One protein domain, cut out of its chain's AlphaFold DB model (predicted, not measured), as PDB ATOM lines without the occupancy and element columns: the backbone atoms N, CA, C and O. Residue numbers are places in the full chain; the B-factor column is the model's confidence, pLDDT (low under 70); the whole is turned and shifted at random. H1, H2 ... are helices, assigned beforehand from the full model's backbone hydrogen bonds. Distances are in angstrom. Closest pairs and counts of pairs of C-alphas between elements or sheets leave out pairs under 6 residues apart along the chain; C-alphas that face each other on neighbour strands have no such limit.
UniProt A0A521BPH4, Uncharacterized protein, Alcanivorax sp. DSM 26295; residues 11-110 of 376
ATOM      1  N   GLU A  11     119.513 126.983 134.712       36.34
ATOM      2  CA  GLU A  11     119.226 128.195 135.501       36.34
ATOM      3  C   GLU A  11     118.130 127.985 136.564       36.34
ATOM      4  O   GLU A  11     118.033 128.760 137.514       36.34
ATOM      5  N   LYS A  12     117.341 126.902 136.486       40.00
ATOM      6  CA  LYS A  12     116.272 126.608 137.457       40.00
ATOM      7  C   LYS A  12     116.718 125.900 138.742       40.00
ATOM      8  O   LYS A  12     115.860 125.587 139.565       40.00
ATOM      9  N   ARG A  13     118.010 125.634 138.963       46.41
ATOM     10  CA  ARG A  13     118.478 124.861 140.139       46.41
ATOM     11  C   ARG A  13     119.244 125.667 141.190       46.41
ATOM     12  O   ARG A  13     119.942 125.078 142.006       46.41
ATOM     13  N   MET A  14     119.098 126.988 141.227       50.34
ATOM     14  CA  MET A  14     119.619 127.760 142.356       50.34
ATOM     15  C   MET A  14     118.628 127.787 143.507       50.34
ATOM     16  O   MET A  14     117.462 128.151 143.333       50.34
ATOM     17  N   PHE A  15     119.085 127.416 144.702       68.12
ATOM     18  CA  PHE A  15     118.237 127.530 145.871       68.12
ATOM     19  C   PHE A  15     117.983 129.007 146.173       68.12
ATOM     20  O   PHE A  15     118.860 129.862 146.088       68.12
ATOM     21  N   HIS A  16     116.756 129.319 146.575       76.38
ATOM     22  CA  HIS A  16     116.311 130.691 146.813       76.38
ATOM     23  C   HIS A  16     117.179 131.491 147.802       76.38
ATOM     24  O   HIS A  16     117.267 132.710 147.692       76.38
ATOM     25  N   HIS A  17     117.825 130.824 148.760       73.31
ATOM     26  CA  HIS A  17     118.728 131.483 149.702       73.31
ATOM     27  C   HIS A  17     120.054 131.897 149.055       73.31
ATOM     28  O   HIS A  17     120.587 132.934 149.426       73.31
ATOM     29  N   ASP A  18     120.539 131.175 148.042       67.12
ATOM     30  CA  ASP A  18     121.709 131.594 147.261       67.12
ATOM     31  C   ASP A  18     121.394 132.843 146.434       67.12
ATOM     32  O   ASP A  18     122.199 133.768 146.376       67.12
ATOM     33  N   ILE A  19     120.173 132.939 145.891       68.31
ATOM     34  CA  ILE A  19     119.699 134.155 145.207       68.31
ATOM     35  C   ILE A  19     119.671 135.354 146.168       68.31
ATOM     36  O   ILE A  19     119.994 136.479 145.785       68.31
ATOM     37  N   MET A  20     119.324 135.129 147.437       80.44
ATOM     38  CA  MET A  20     119.404 136.174 148.459       80.44
ATOM     39  C   MET A  20     120.852 136.560 148.787       80.44
ATOM     40  O   MET A  20     121.129 137.748 148.918       80.44
ATOM     41  N   PHE A  21     121.785 135.604 148.870       74.25
ATOM     42  CA  PHE A  21     123.213 135.893 149.073       74.25
ATOM     43  C   PHE A  21     123.799 136.819 148.005       74.25
ATOM     44  O   PHE A  21     124.555 137.725 148.349       74.25
ATOM     45  N   ARG A  22     123.371 136.685 146.746       63.62
ATOM     46  CA  ARG A  22     123.759 137.599 145.651       63.62
ATOM     47  C   ARG A  22     123.366 139.043 145.908       63.62
ATOM     48  O   ARG A  22     124.087 139.975 145.575       63.62
ATOM     49  N   ASN A  23     122.199 139.231 146.507       68.44
ATOM     50  CA  ASN A  23     121.648 140.547 146.781       68.44
ATOM     51  C   ASN A  23     122.032 141.055 148.179       68.44
ATOM     52  O   ASN A  23     121.614 142.148 148.560       68.44
ATOM     53  N   ALA A  24     122.844 140.310 148.939       75.06
ATOM     54  CA  ALA A  24     123.211 140.651 150.311       75.06
ATOM     55  C   ALA A  24     123.974 141.978 150.428       75.06
ATOM     56  O   ALA A  24     123.951 142.588 151.491       75.06
ATOM     57  N   GLY A  25     124.576 142.480 149.342       65.94
ATOM     58  CA  GLY A  25     125.140 143.835 149.287       65.94
ATOM     59  C   GLY A  25     124.115 144.956 149.523       65.94
ATOM     60  O   GLY A  25     124.505 146.090 149.781       65.94
ATOM     61  N   ARG A  26     122.813 144.648 149.467       72.19
ATOM     62  CA  ARG A  26     121.716 145.558 149.838       72.19
ATOM     63  C   ARG A  26     121.437 145.591 151.338       72.19
ATOM     64  O   ARG A  26     120.670 146.440 151.783       72.19
ATOM     65  N   LEU A  27     122.006 144.663 152.109       79.38
ATOM     66  CA  LEU A  27     121.832 144.649 153.552       79.38
ATOM     67  C   LEU A  27     122.670 145.760 154.201       79.38
ATOM     68  O   LEU A  27     123.811 146.002 153.796       79.38
ATOM     69  N   PRO A  28     122.139 146.415 155.245       78.31
ATOM     70  CA  PRO A  28     122.925 147.321 156.068       78.31
ATOM     71  C   PRO A  28     124.063 146.574 156.781       78.31
ATOM     72  O   PRO A  28     123.974 145.374 157.034       78.31
ATOM     73  N   LYS A  29     125.122 147.301 157.182       78.31
ATOM     74  CA  LYS A  29     126.275 146.744 157.931       78.31
ATOM     75  C   LYS A  29     125.869 145.954 159.183       78.31
ATOM     76  O   LYS A  29     126.606 145.089 159.644       78.31
ATOM     77  N   SER A  30     124.716 146.283 159.743       82.00
ATOM     78  CA  SER A  30     124.071 145.575 160.833       82.00
ATOM     79  C   SER A  30     122.648 145.284 160.389       82.00
ATOM     80  O   SER A  30     121.921 146.236 160.125       82.00
ATOM     81  N   PHE A  31     122.262 144.015 160.287       86.00
ATOM     82  CA  PHE A  31     120.964 143.606 159.753       86.00
ATOM     83  C   PHE A  31     120.271 142.601 160.678       86.00
ATOM     84  O   PHE A  31     120.917 141.779 161.330       86.00
ATOM     85  N   GLY A  32     118.947 142.664 160.742       86.12
ATOM     86  CA  GLY A  32     118.095 141.716 161.452       86.12
ATOM     87  C   GLY A  32     117.305 140.818 160.500       86.12
ATOM     88  O   GLY A  32     117.424 140.876 159.274       86.12
ATOM     89  N   TYR A  33     116.432 139.984 161.065       87.88
ATOM     90  CA  TYR A  33     115.596 139.075 160.274       87.88
ATOM     91  C   TYR A  33     114.615 139.803 159.340       87.88
ATOM     92  O   TYR A  33     114.270 139.283 158.280       87.88
ATOM     93  N   LYS A  34     114.179 141.012 159.717       89.94
ATOM     94  CA  LYS A  34     113.308 141.855 158.889       89.94
ATOM     95  C   LYS A  34     114.006 142.277 157.594       89.94
ATOM     96  O   LYS A  34     113.451 142.061 156.525       89.94
ATOM     97  N   ASP A  35     115.250 142.741 157.685       89.00
ATOM     98  CA  ASP A  35     116.047 143.126 156.513       89.00
ATOM     99  C   ASP A  35     116.263 141.935 155.564       89.00
ATOM    100  O   ASP A  35     116.231 142.083 154.344       89.00
ATOM    101  N   LEU A  36     116.409 140.722 156.111       89.12
ATOM    102  CA  LEU A  36     116.468 139.498 155.309       89.12
ATOM    103  C   LEU A  36     115.138 139.152 154.634       89.12
ATOM    104  O   LEU A  36     115.148 138.628 153.524       89.12
ATOM    105  N   LEU A  37     113.996 139.403 155.275       89.94
ATOM    106  CA  LEU A  37     112.681 139.205 154.655       89.94
ATOM    107  C   LEU A  37     112.421 140.215 153.536       89.94
ATOM    108  O   LEU A  37     111.843 139.847 152.509       89.94
ATOM    109  N   ASP A  38     112.880 141.451 153.706       88.50
ATOM    110  CA  ASP A  38     112.813 142.488 152.678       88.50
ATOM    111  C   ASP A  38     113.731 142.119 151.505       88.50
ATOM    112  O   ASP A  38     113.305 142.113 150.345       88.50
ATOM    113  N   LEU A  39     114.945 141.652 151.809       86.75
ATOM    114  CA  LEU A  39     115.863 141.086 150.828       86.75
ATOM    115  C   LEU A  39     115.258 139.881 150.101       86.75
ATOM    116  O   LEU A  39     115.393 139.784 148.885       86.75
ATOM    117  N   ALA A  40     114.586 138.968 150.802       86.38
ATOM    118  CA  ALA A  40     113.905 137.827 150.196       86.38
ATOM    119  C   ALA A  40     112.758 138.288 149.291       86.38
ATOM    120  O   ALA A  40     112.597 137.799 148.179       86.38
ATOM    121  N   SER A  41     111.964 139.255 149.734       85.94
ATOM    122  CA  SER A  41     110.849 139.781 148.943       85.94
ATOM    123  C   SER A  41     111.326 140.461 147.667       85.94
ATOM    124  O   SER A  41     110.673 140.322 146.636       85.94
ATOM    125  N   PHE A  42     112.492 141.101 147.720       83.25
ATOM    126  CA  PHE A  42     113.173 141.634 146.551       83.25
ATOM    127  C   PHE A  42     113.779 140.532 145.660       83.25
ATOM    128  O   PHE A  42     113.572 140.523 144.452       83.25
ATOM    129  N   SER A  43     114.523 139.596 146.252       76.38
ATOM    130  CA  SER A  43     115.359 138.627 145.522       76.38
ATOM    131  C   SER A  43     114.561 137.462 144.932       76.38
ATOM    132  O   SER A  43     114.968 136.870 143.938       76.38
ATOM    133  N   ILE A  44     113.446 137.095 145.568       80.38
ATOM    134  CA  ILE A  44     112.608 135.938 145.227       80.38
ATOM    135  C   ILE A  44     111.109 136.311 145.319       80.38
ATOM    136  O   ILE A  44     110.365 135.756 146.138       80.38
ATOM    137  N   PRO A  45     110.627 137.265 144.496       75.88
ATOM    138  CA  PRO A  45     109.323 137.906 144.684       75.88
ATOM    139  C   PRO A  45     108.135 136.933 144.616       75.88
ATOM    140  O   PRO A  45     107.202 137.074 145.407       75.88
ATOM    141  N   GLY A  46     108.207 135.896 143.772       76.56
ATOM    142  CA  GLY A  46     107.143 134.901 143.561       76.56
ATOM    143  C   GLY A  46     107.076 133.749 144.574       76.56
ATOM    144  O   GLY A  46     106.334 132.794 144.359       76.56
ATOM    145  N   ILE A  47     107.856 133.792 145.658       85.50
ATOM    146  CA  ILE A  47     107.909 132.706 146.648       85.50
ATOM    147  C   ILE A  47     106.948 132.954 147.812       85.50
ATOM    148  O   ILE A  47     106.819 134.071 148.316       85.50
ATOM    149  N   SER A  48     106.300 131.878 148.271       83.56
ATOM    150  CA  SER A  48     105.381 131.911 149.412       83.56
ATOM    151  C   SER A  48     106.075 132.388 150.693       83.56
ATOM    152  O   SER A  48     107.280 132.199 150.877       83.56
ATOM    153  N   ALA A  49     105.321 132.972 151.628       84.69
ATOM    154  CA  ALA A  49     105.877 133.451 152.896       84.69
ATOM    155  C   ALA A  49     106.637 132.363 153.699       84.69
ATOM    156  O   ALA A  49     107.736 132.650 154.190       84.69
ATOM    157  N   PRO A  50     106.164 131.098 153.779       83.88
ATOM    158  CA  PRO A  50     106.943 130.017 154.386       83.88
ATOM    159  C   PRO A  50     108.233 129.699 153.621       83.88
ATOM    160  O   PRO A  50     109.250 129.384 154.241       83.88
ATOM    161  N   GLY A  51     108.210 129.800 152.288       80.88
ATOM    162  CA  GLY A  51     109.386 129.612 151.442       80.88
ATOM    163  C   GLY A  51     110.425 130.714 151.645       80.88
ATOM    164  O   GLY A  51     111.601 130.411 151.816       80.88
ATOM    165  N   LYS A  52     109.999 131.980 151.734       86.62
ATOM    166  CA  LYS A  52     110.872 133.120 152.063       86.62
ATOM    167  C   LYS A  52     111.476 132.970 153.459       86.62
ATOM    168  O   LYS A  52     112.683 133.089 153.617       86.62
ATOM    169  N   THR A  53     110.660 132.586 154.443       85.44
ATOM    170  CA  THR A  53     111.113 132.284 155.813       85.44
ATOM    171  C   THR A  53     112.196 131.206 155.819       85.44
ATOM    172  O   THR A  53     113.235 131.373 156.456       85.44
ATOM    173  N   PHE A  54     111.974 130.105 155.095       85.81
ATOM    174  CA  PHE A  54     112.957 129.033 154.955       85.81
ATOM    175  C   PHE A  54     114.261 129.543 154.325       85.81
ATOM    176  O   PHE A  54     115.336 129.255 154.848       85.81
ATOM    177  N   SER A  55     114.174 130.353 153.266       84.44
ATOM    178  CA  SER A  55     115.339 130.954 152.610       84.44
ATOM    179  C   SER A  55     116.120 131.892 153.532       84.44
ATOM    180  O   SER A  55     117.337 131.767 153.603       84.44
ATOM    181  N   CYS A  56     115.458 132.759 154.306       88.25
ATOM    182  CA  CYS A  56     116.127 133.626 155.285       88.25
ATOM    183  C   CYS A  56     116.860 132.815 156.362       88.25
ATOM    184  O   CYS A  56     117.950 133.174 156.791       88.25
ATOM    185  N   LEU A  57     116.276 131.702 156.810       85.38
ATOM    186  CA  LEU A  57     116.915 130.850 157.812       85.38
ATOM    187  C   LEU A  57     118.100 130.073 157.242       85.38
ATOM    188  O   LEU A  57     119.113 129.934 157.922       85.38
ATOM    189  N   ARG A  58     118.000 129.608 155.992       82.62
ATOM    190  CA  ARG A  58     119.138 129.043 155.257       82.62
ATOM    191  C   ARG A  58     120.237 130.077 155.041       82.62
ATOM    192  O   ARG A  58     121.407 129.746 155.195       82.62
ATOM    193  N   PHE A  59     119.857 131.321 154.755       85.06
ATOM    194  CA  PHE A  59     120.787 132.438 154.680       85.06
ATOM    195  C   PHE A  59     121.535 132.597 156.002       85.06
ATOM    196  O   PHE A  59     122.754 132.598 156.006       85.06
ATOM    197  N   ILE A  60     120.843 132.641 157.141       82.12
ATOM    198  CA  ILE A  60     121.506 132.765 158.452       82.12
ATOM    199  C   ILE A  60     122.392 131.549 158.755       82.12
ATOM    200  O   ILE A  60     123.515 131.725 159.219       82.12
ATOM    201  N   GLN A  61     121.928 130.325 158.467       78.31
ATOM    202  CA  GLN A  61     122.750 129.117 158.628       78.31
ATOM    203  C   GLN A  61     124.072 129.239 157.862       78.31
ATOM    204  O   GLN A  61     125.124 128.994 158.437       78.31
ATOM    205  N   LYS A  62     124.030 129.644 156.593       74.94
ATOM    206  CA  LYS A  62     125.232 129.791 155.760       74.94
ATOM    207  C   LYS A  62     126.069 131.018 156.159       74.94
ATOM    208  O   LYS A  62     127.282 130.942 156.247       74.94
ATOM    209  N   PHE A  63     125.433 132.129 156.525       76.06
ATOM    210  CA  PHE A  63     126.112 133.354 156.960       76.06
ATOM    211  C   PHE A  63     126.911 133.165 158.258       76.06
ATOM    212  O   PHE A  63     127.966 133.774 158.451       76.06
ATOM    213  N   CYS A  64     126.394 132.345 159.173       70.06
ATOM    214  CA  CYS A  64     127.034 132.106 160.458       70.06
ATOM    215  C   CYS A  64     127.962 130.872 160.448       70.06
ATOM    216  O   CYS A  64     128.876 130.823 161.274       70.06
ATOM    217  N   SER A  65     127.811 129.925 159.505       63.06
ATOM    218  CA  SER A  65     128.724 128.772 159.375       63.06
ATOM    219  C   SER A  65     130.156 129.196 159.071       63.06
ATOM    220  O   SER A  65     131.092 128.593 159.586       63.06
ATOM    221  N   ASP A  66     130.326 130.296 158.340       53.00
ATOM    222  CA  ASP A  66     131.637 130.849 157.981       53.00
ATOM    223  C   ASP A  66     132.386 131.448 159.190       53.00
ATOM    224  O   ASP A  66     133.509 131.928 159.063       53.00
ATOM    225  N   SER A  67     131.757 131.483 160.373       47.78
ATOM    226  CA  SER A  67     132.263 132.166 161.576       47.78
ATOM    227  C   SER A  67     132.403 131.280 162.813       47.78
ATOM    228  O   SER A  67     132.938 131.749 163.815       47.78
ATOM    229  N   ALA A  68     131.897 130.046 162.800       42.97
ATOM    230  CA  ALA A  68     131.790 129.236 164.009       42.97
ATOM    231  C   ALA A  68     132.668 127.983 163.939       42.97
ATOM    232  O   ALA A  68     132.536 127.154 163.039       42.97
ATOM    233  N   GLY A  69     133.533 127.825 164.947       43.56
ATOM    234  CA  GLY A  69     134.139 126.539 165.274       43.56
ATOM    235  C   GLY A  69     133.069 125.471 165.524       43.56
ATOM    236  O   GLY A  69     131.912 125.778 165.816       43.56
ATOM    237  N   ALA A  70     133.467 124.209 165.362       41.47
ATOM    238  CA  ALA A  70     132.606 123.038 165.469       41.47
ATOM    239  C   ALA A  70     131.649 123.102 166.679       41.47
ATOM    240  O   ALA A  70     132.075 123.457 167.774       41.47
ATOM    241  N   HIS A  71     130.391 122.678 166.466       47.53
ATOM    242  CA  HIS A  71     129.348 122.358 167.469       47.53
ATOM    243  C   HIS A  71     128.145 123.310 167.657       47.53
ATOM    244  O   HIS A  71     127.634 123.405 168.770       47.53
ATOM    245  N   ASP A  72     127.565 123.892 166.599       58.81
ATOM    246  CA  ASP A  72     126.166 124.365 166.692       58.81
ATOM    247  C   ASP A  72     125.187 123.369 166.043       58.81
ATOM    248  O   ASP A  72     125.320 122.992 164.872       58.81
ATOM    249  N   ARG A  73     124.170 122.952 166.811       64.19
ATOM    250  CA  ARG A  73     123.071 122.090 166.343       64.19
ATOM    251  C   ARG A  73     122.270 122.760 165.229       64.19
ATOM    252  O   ARG A  73     121.667 122.046 164.434       64.19
ATOM    253  N   PHE A  74     122.264 124.095 165.148       70.38
ATOM    254  CA  PHE A  74     121.530 124.829 164.117       70.38
ATOM    255  C   PHE A  74     122.038 124.533 162.702       70.38
ATOM    256  O   PHE A  74     121.225 124.225 161.834       70.38
ATOM    257  N   TYR A  75     123.355 124.554 162.457       67.88
ATOM    258  CA  TYR A  75     123.929 124.345 161.115       67.88
ATOM    259  C   TYR A  75     123.676 122.944 160.553       67.88
ATOM    260  O   TYR A  75     123.588 122.762 159.343       67.88
ATOM    261  N   GLN A  76     123.528 121.949 161.428       66.94
ATOM    262  CA  GLN A  76     123.333 120.551 161.035       66.94
ATOM    263  C   GLN A  76     121.875 120.232 160.661       66.94
ATOM    264  O   GLN A  76     121.575 119.132 160.189       66.94
ATOM    265  N   LEU A  77     120.943 121.173 160.854       71.19
ATOM    266  CA  LEU A  77     119.537 120.949 160.543       71.19
ATOM    267  C   LEU A  77     119.286 120.971 159.033       71.19
ATOM    268  O   LEU A  77     119.468 121.988 158.356       71.19
ATOM    269  N   LYS A  78     118.746 119.857 158.523       73.31
ATOM    270  CA  LYS A  78     118.200 119.758 157.158       73.31
ATOM    271  C   LYS A  78     117.031 120.725 156.937       73.31
ATOM    272  O   LYS A  78     116.885 121.260 155.843       73.31
ATOM    273  N   ASP A  79     116.223 120.951 157.974       78.06
ATOM    274  CA  ASP A  79     115.166 121.962 157.996       78.06
ATOM    275  C   ASP A  79     115.411 122.946 159.154       78.06
ATOM    276  O   ASP A  79     115.140 122.594 160.309       78.06
ATOM    277  N   PRO A  80     115.905 124.170 158.885       79.25
ATOM    278  CA  PRO A  80     116.213 125.144 159.930       79.25
ATOM    279  C   PRO A  80     114.990 125.611 160.721       79.25
ATOM    280  O   PRO A  80     115.138 126.154 161.814       79.25
ATOM    281  N   ARG A  81     113.769 125.388 160.218       81.88
ATOM    282  CA  ARG A  81     112.534 125.741 160.937       81.88
ATOM    283  C   ARG A  81     112.322 124.888 162.188       81.88
ATOM    284  O   ARG A  81     111.525 125.258 163.038       81.88
ATOM    285  N   ARG A  82     113.034 123.763 162.311       81.94
ATOM    286  CA  ARG A  82     112.985 122.864 163.476       81.94
ATOM    287  C   ARG A  82     113.928 123.280 164.606       81.94
ATOM    288  O   ARG A  82     114.082 122.538 165.572       81.94
ATOM    289  N   TYR A  83     114.598 124.424 164.488       82.19
ATOM    290  CA  TYR A  83     115.497 124.895 165.529       82.19
ATOM    291  C   TYR A  83     114.720 125.310 166.782       82.19
ATOM    292  O   TYR A  83     113.853 126.176 166.720       82.19
ATOM    293  N   GLY A  84     115.049 124.716 167.933       75.50
ATOM    294  CA  GLY A  84     114.315 124.938 169.186       75.50
ATOM    295  C   GLY A  84     114.343 126.383 169.700       75.50
ATOM    296  O   GLY A  84     113.469 126.762 170.468       75.50
ATOM    297  N   ARG A  85     115.304 127.203 169.248       79.12
ATOM    298  CA  ARG A  85     115.444 128.629 169.604       79.12
ATOM    299  C   ARG A  85     115.206 129.564 168.415       79.12
ATOM    300  O   ARG A  85     115.844 130.602 168.274       79.12
ATOM    301  N   LEU A  86     114.306 129.174 167.511       78.81
ATOM    302  CA  LEU A  86     114.026 129.938 166.293       78.81
ATOM    303  C   LEU A  86     113.504 131.357 166.574       78.81
ATOM    304  O   LEU A  86     113.802 132.270 165.808       78.81
ATOM    305  N   ALA A  87     112.718 131.534 167.639       79.75
ATOM    306  CA  ALA A  87     112.202 132.842 168.038       79.75
ATOM    307  C   ALA A  87     113.347 133.798 168.409       79.75
ATOM    308  O   ALA A  87     113.428 134.887 167.846       79.75
ATOM    309  N   ASP A  88     114.272 133.335 169.250       76.62
ATOM    310  CA  ASP A  88     115.463 134.083 169.667       76.62
ATOM    311  C   ASP A  88     116.328 134.464 168.459       76.62
ATOM    312  O   ASP A  88     116.731 135.614 168.311       76.62
ATOM    313  N   LEU A  89     116.544 133.520 167.536       77.00
ATOM    314  CA  LEU A  89     117.352 133.749 166.334       77.00
ATOM    315  C   LEU A  89     116.783 134.869 165.448       77.00
ATOM    316  O   LEU A  89     117.535 135.641 164.856       77.00
ATOM    317  N   LYS A  90     115.452 134.973 165.346       80.12
ATOM    318  CA  LYS A  90     114.792 136.026 164.557       80.12
ATOM    319  C   LYS A  90     114.906 137.414 165.191       80.12
ATOM    320  O   LYS A  90     114.662 138.401 164.501       80.12
ATOM    321  N   GLN A  91     115.264 137.485 166.471       80.44
ATOM    322  CA  GLN A  91     115.505 138.728 167.202       80.44
ATOM    323  C   GLN A  91     116.989 139.126 167.206       80.44
ATOM    324  O   GLN A  91     117.320 140.238 167.609       80.44
ATOM    325  N   CYS A  92     117.886 138.248 166.745       79.06
ATOM    326  CA  CYS A  92     119.307 138.552 166.653       79.06
ATOM    327  C   CYS A  92     119.602 139.638 165.613       79.06
ATOM    328  O   CYS A  92     118.988 139.708 164.545       79.06
ATOM    329  N   VAL A  93     120.621 140.436 165.925       81.31
ATOM    330  CA  VAL A  93     121.241 141.385 165.004       81.31
ATOM    331  C   VAL A  93     122.563 140.794 164.527       81.31
ATOM    332  O   VAL A  93     123.377 140.327 165.324       81.31
ATOM    333  N   PHE A  94     122.764 140.797 163.216       79.56
ATOM    334  CA  PHE A  94     123.938 140.250 162.556       79.56
ATOM    335  C   PHE A  94     124.808 141.381 162.016       79.56
ATOM    336  O   PHE A  94     124.312 142.318 161.395       79.56
ATOM    337  N   HIS A  95     126.121 141.271 162.218       74.75
ATOM    338  CA  HIS A  95     127.080 142.275 161.768       74.75
ATOM    339  C   HIS A  95     127.882 141.783 160.561       74.75
ATOM    340  O   HIS A  95     128.547 140.742 160.603       74.75
ATOM    341  N   LEU A  96     127.850 142.571 159.488       67.81
ATOM    342  CA  LEU A  96     128.719 142.446 158.326       67.81
ATOM    343  C   LEU A  96     130.074 143.075 158.653       67.81
ATOM    344  O   LEU A  96     130.268 144.281 158.519       67.81
ATOM    345  N   THR A  97     131.027 142.251 159.088       63.72
ATOM    346  CA  THR A  97     132.432 142.671 159.216       63.72
ATOM    347  C   THR A  97     133.027 142.979 157.839       63.72
ATOM    348  O   THR A  97     132.457 142.600 156.813       63.72
ATOM    349  N   GLU A  98     134.187 143.638 157.767       51.72
ATOM    350  CA  GLU A  98     134.867 143.859 156.481       51.72
ATOM    351  C   GLU A  98     135.215 142.549 155.766       51.72
ATOM    352  O   GLU A  98     135.020 142.468 154.556       51.72
ATOM    353  N   SER A  99     135.620 141.495 156.490       52.00
ATOM    354  CA  SER A  99     135.891 140.189 155.870       52.00
ATOM    355  C   SER A  99     134.615 139.525 155.335       52.00
ATOM    356  O   SER A  99     134.628 138.993 154.231       52.00
ATOM    357  N   LYS A 100     133.483 139.630 156.046       55.03
ATOM    358  CA  LYS A 100     132.179 139.120 155.576       55.03
ATOM    359  C   LYS A 100     131.627 139.940 154.417       55.03
ATOM    360  O   LYS A 100     131.074 139.396 153.471       55.03
ATOM    361  N   SER A 101     131.827 141.253 154.461       51.81
ATOM    362  CA  SER A 101     131.490 142.160 153.367       51.81
ATOM    363  C   SER A 101     132.355 141.903 152.136       51.81
ATOM    364  O   SER A 101     131.875 142.119 151.030       51.81
ATOM    365  N   ALA A 102     133.609 141.476 152.311       48.97
ATOM    366  CA  ALA A 102     134.478 141.041 151.228       48.97
ATOM    367  C   ALA A 102     133.972 139.722 150.641       48.97
ATOM    368  O   ALA A 102     133.699 139.711 149.455       48.97
ATOM    369  N   VAL A 103     133.699 138.687 151.448       50.41
ATOM    370  CA  VAL A 103     133.125 137.401 150.984       50.41
ATOM    371  C   VAL A 103     131.805 137.593 150.223       50.41
ATOM    372  O   VAL A 103     131.632 137.036 149.142       50.41
ATOM    373  N   LEU A 104     130.899 138.448 150.715       49.41
ATOM    374  CA  LEU A 104     129.633 138.753 150.031       49.41
ATOM    375  C   LEU A 104     129.827 139.596 148.761       49.41
ATOM    376  O   LEU A 104     129.184 139.328 147.750       49.41
ATOM    377  N   ARG A 105     130.743 140.576 148.760       48.72
ATOM    378  CA  ARG A 105     131.119 141.323 147.543       48.72
ATOM    379  C   ARG A 105     131.885 140.454 146.537       48.72
ATOM    380  O   ARG A 105     131.824 140.715 145.341       48.72
ATOM    381  N   GLN A 106     132.572 139.414 146.999       47.47
ATOM    382  CA  GLN A 106     133.288 138.449 146.171       47.47
ATOM    383  C   GLN A 106     132.305 137.464 145.535       47.47
ATOM    384  O   GLN A 106     132.395 137.241 144.338       47.47
ATOM    385  N   ALA A 107     131.275 137.013 146.262       44.56
ATOM    386  CA  ALA A 107     130.136 136.294 145.683       44.56
ATOM    387  C   ALA A 107     129.403 137.119 144.600       44.56
ATOM    388  O   ALA A 107     128.933 136.551 143.621       44.56
ATOM    389  N   MET A 108     129.373 138.456 144.726       42.72
ATOM    390  CA  MET A 108     128.870 139.370 143.685       42.72
ATOM    391  C   MET A 108     129.838 139.563 142.498       42.72
ATOM    392  O   MET A 108     129.375 139.788 141.384       42.72
ATOM    393  N   LYS A 109     131.165 139.443 142.693       43.19
ATOM    394  CA  LYS A 109     132.162 139.379 141.597       43.19
ATOM    395  C   LYS A 109     132.111 138.057 140.813       43.19
ATOM    396  O   LYS A 109     132.605 137.997 139.696       43.19
ATOM    397  N   VAL A 110     131.506 137.009 141.375       46.19
ATOM    398  CA  VAL A 110     131.494 135.639 140.821       46.19
ATOM    399  C   VAL A 110     130.394 135.414 139.754       46.19
ATOM    400  O   VAL A 110     130.220 134.309 139.237       46.19
TER     401      VAL A 110
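AT A GLANCE: This is residues 11 to 110 of the 376 residues of an uncharacterized protein of Alcanivorax sp. DSM 26295 (UniProt A0A521BPH4). Three crossed helices, H1, H2 and H3, pack on one another as a triangle and make a small core, with H3, the longest, nearest to the mean of the C-alphas. H5 packs on the end of H1 at one side, while H4 sits at the opposite side, after a wide loop of residues 66 to 85. The printed part has 100 residues with five named helices, H1 to H5 in chain order, and no named strand; the class is all helix. It is compact and rounded, with a radius of gyration of the C-alphas of 13.0 A and spans of 34 by 32 by 24 A.

IN THESE COORDINATES: Find C-alpha 16 at (116.311, 130.691, 146.813); from there H1 runs to residue 22. H2 holds residues 33 to 43, 14.8 A long. H3, residues 49 to 65, is the longest at 24.2 A. H4 is residues 86 to 91, 9.0 A. H5, residues 98 to 109, runs 15.8 A to C-alpha 109 at (132.162, 139.379, 141.597).

HOW THE PARTS SIT: Begin at H1, the hub. It touches residues 52 to 59 of H3 at a steep tilt of 52 degrees, the same way; the closest C-alphas, of His 17 and Ser 55, are 4.5 A apart. H1 touches H2, about perpendicular at 87 degrees, closest at C-alphas 20 and 43, 5.6 A. Residues 104 to 108 of H5 touch H1, closest at C-alphas 22 and 108, 5.8 A. H2 touches residues 52 to 56 of H3, closest at C-alphas 36 and 56, 5.9 A. H4 and H3 are near each other. In H1 to H5 every O i to N i+4 pair is within hydrogen-bond range.

THE WHOLE: The C-alphas farthest apart, of Gly 84 and Lys 109, are 35.9 A apart. The printed part has no cut. The link H3 to H4 is long. Mean pLDDT of the printed part is 71.1; look for values under 70 at, among others, residues 65 to 73 and 96 to 110.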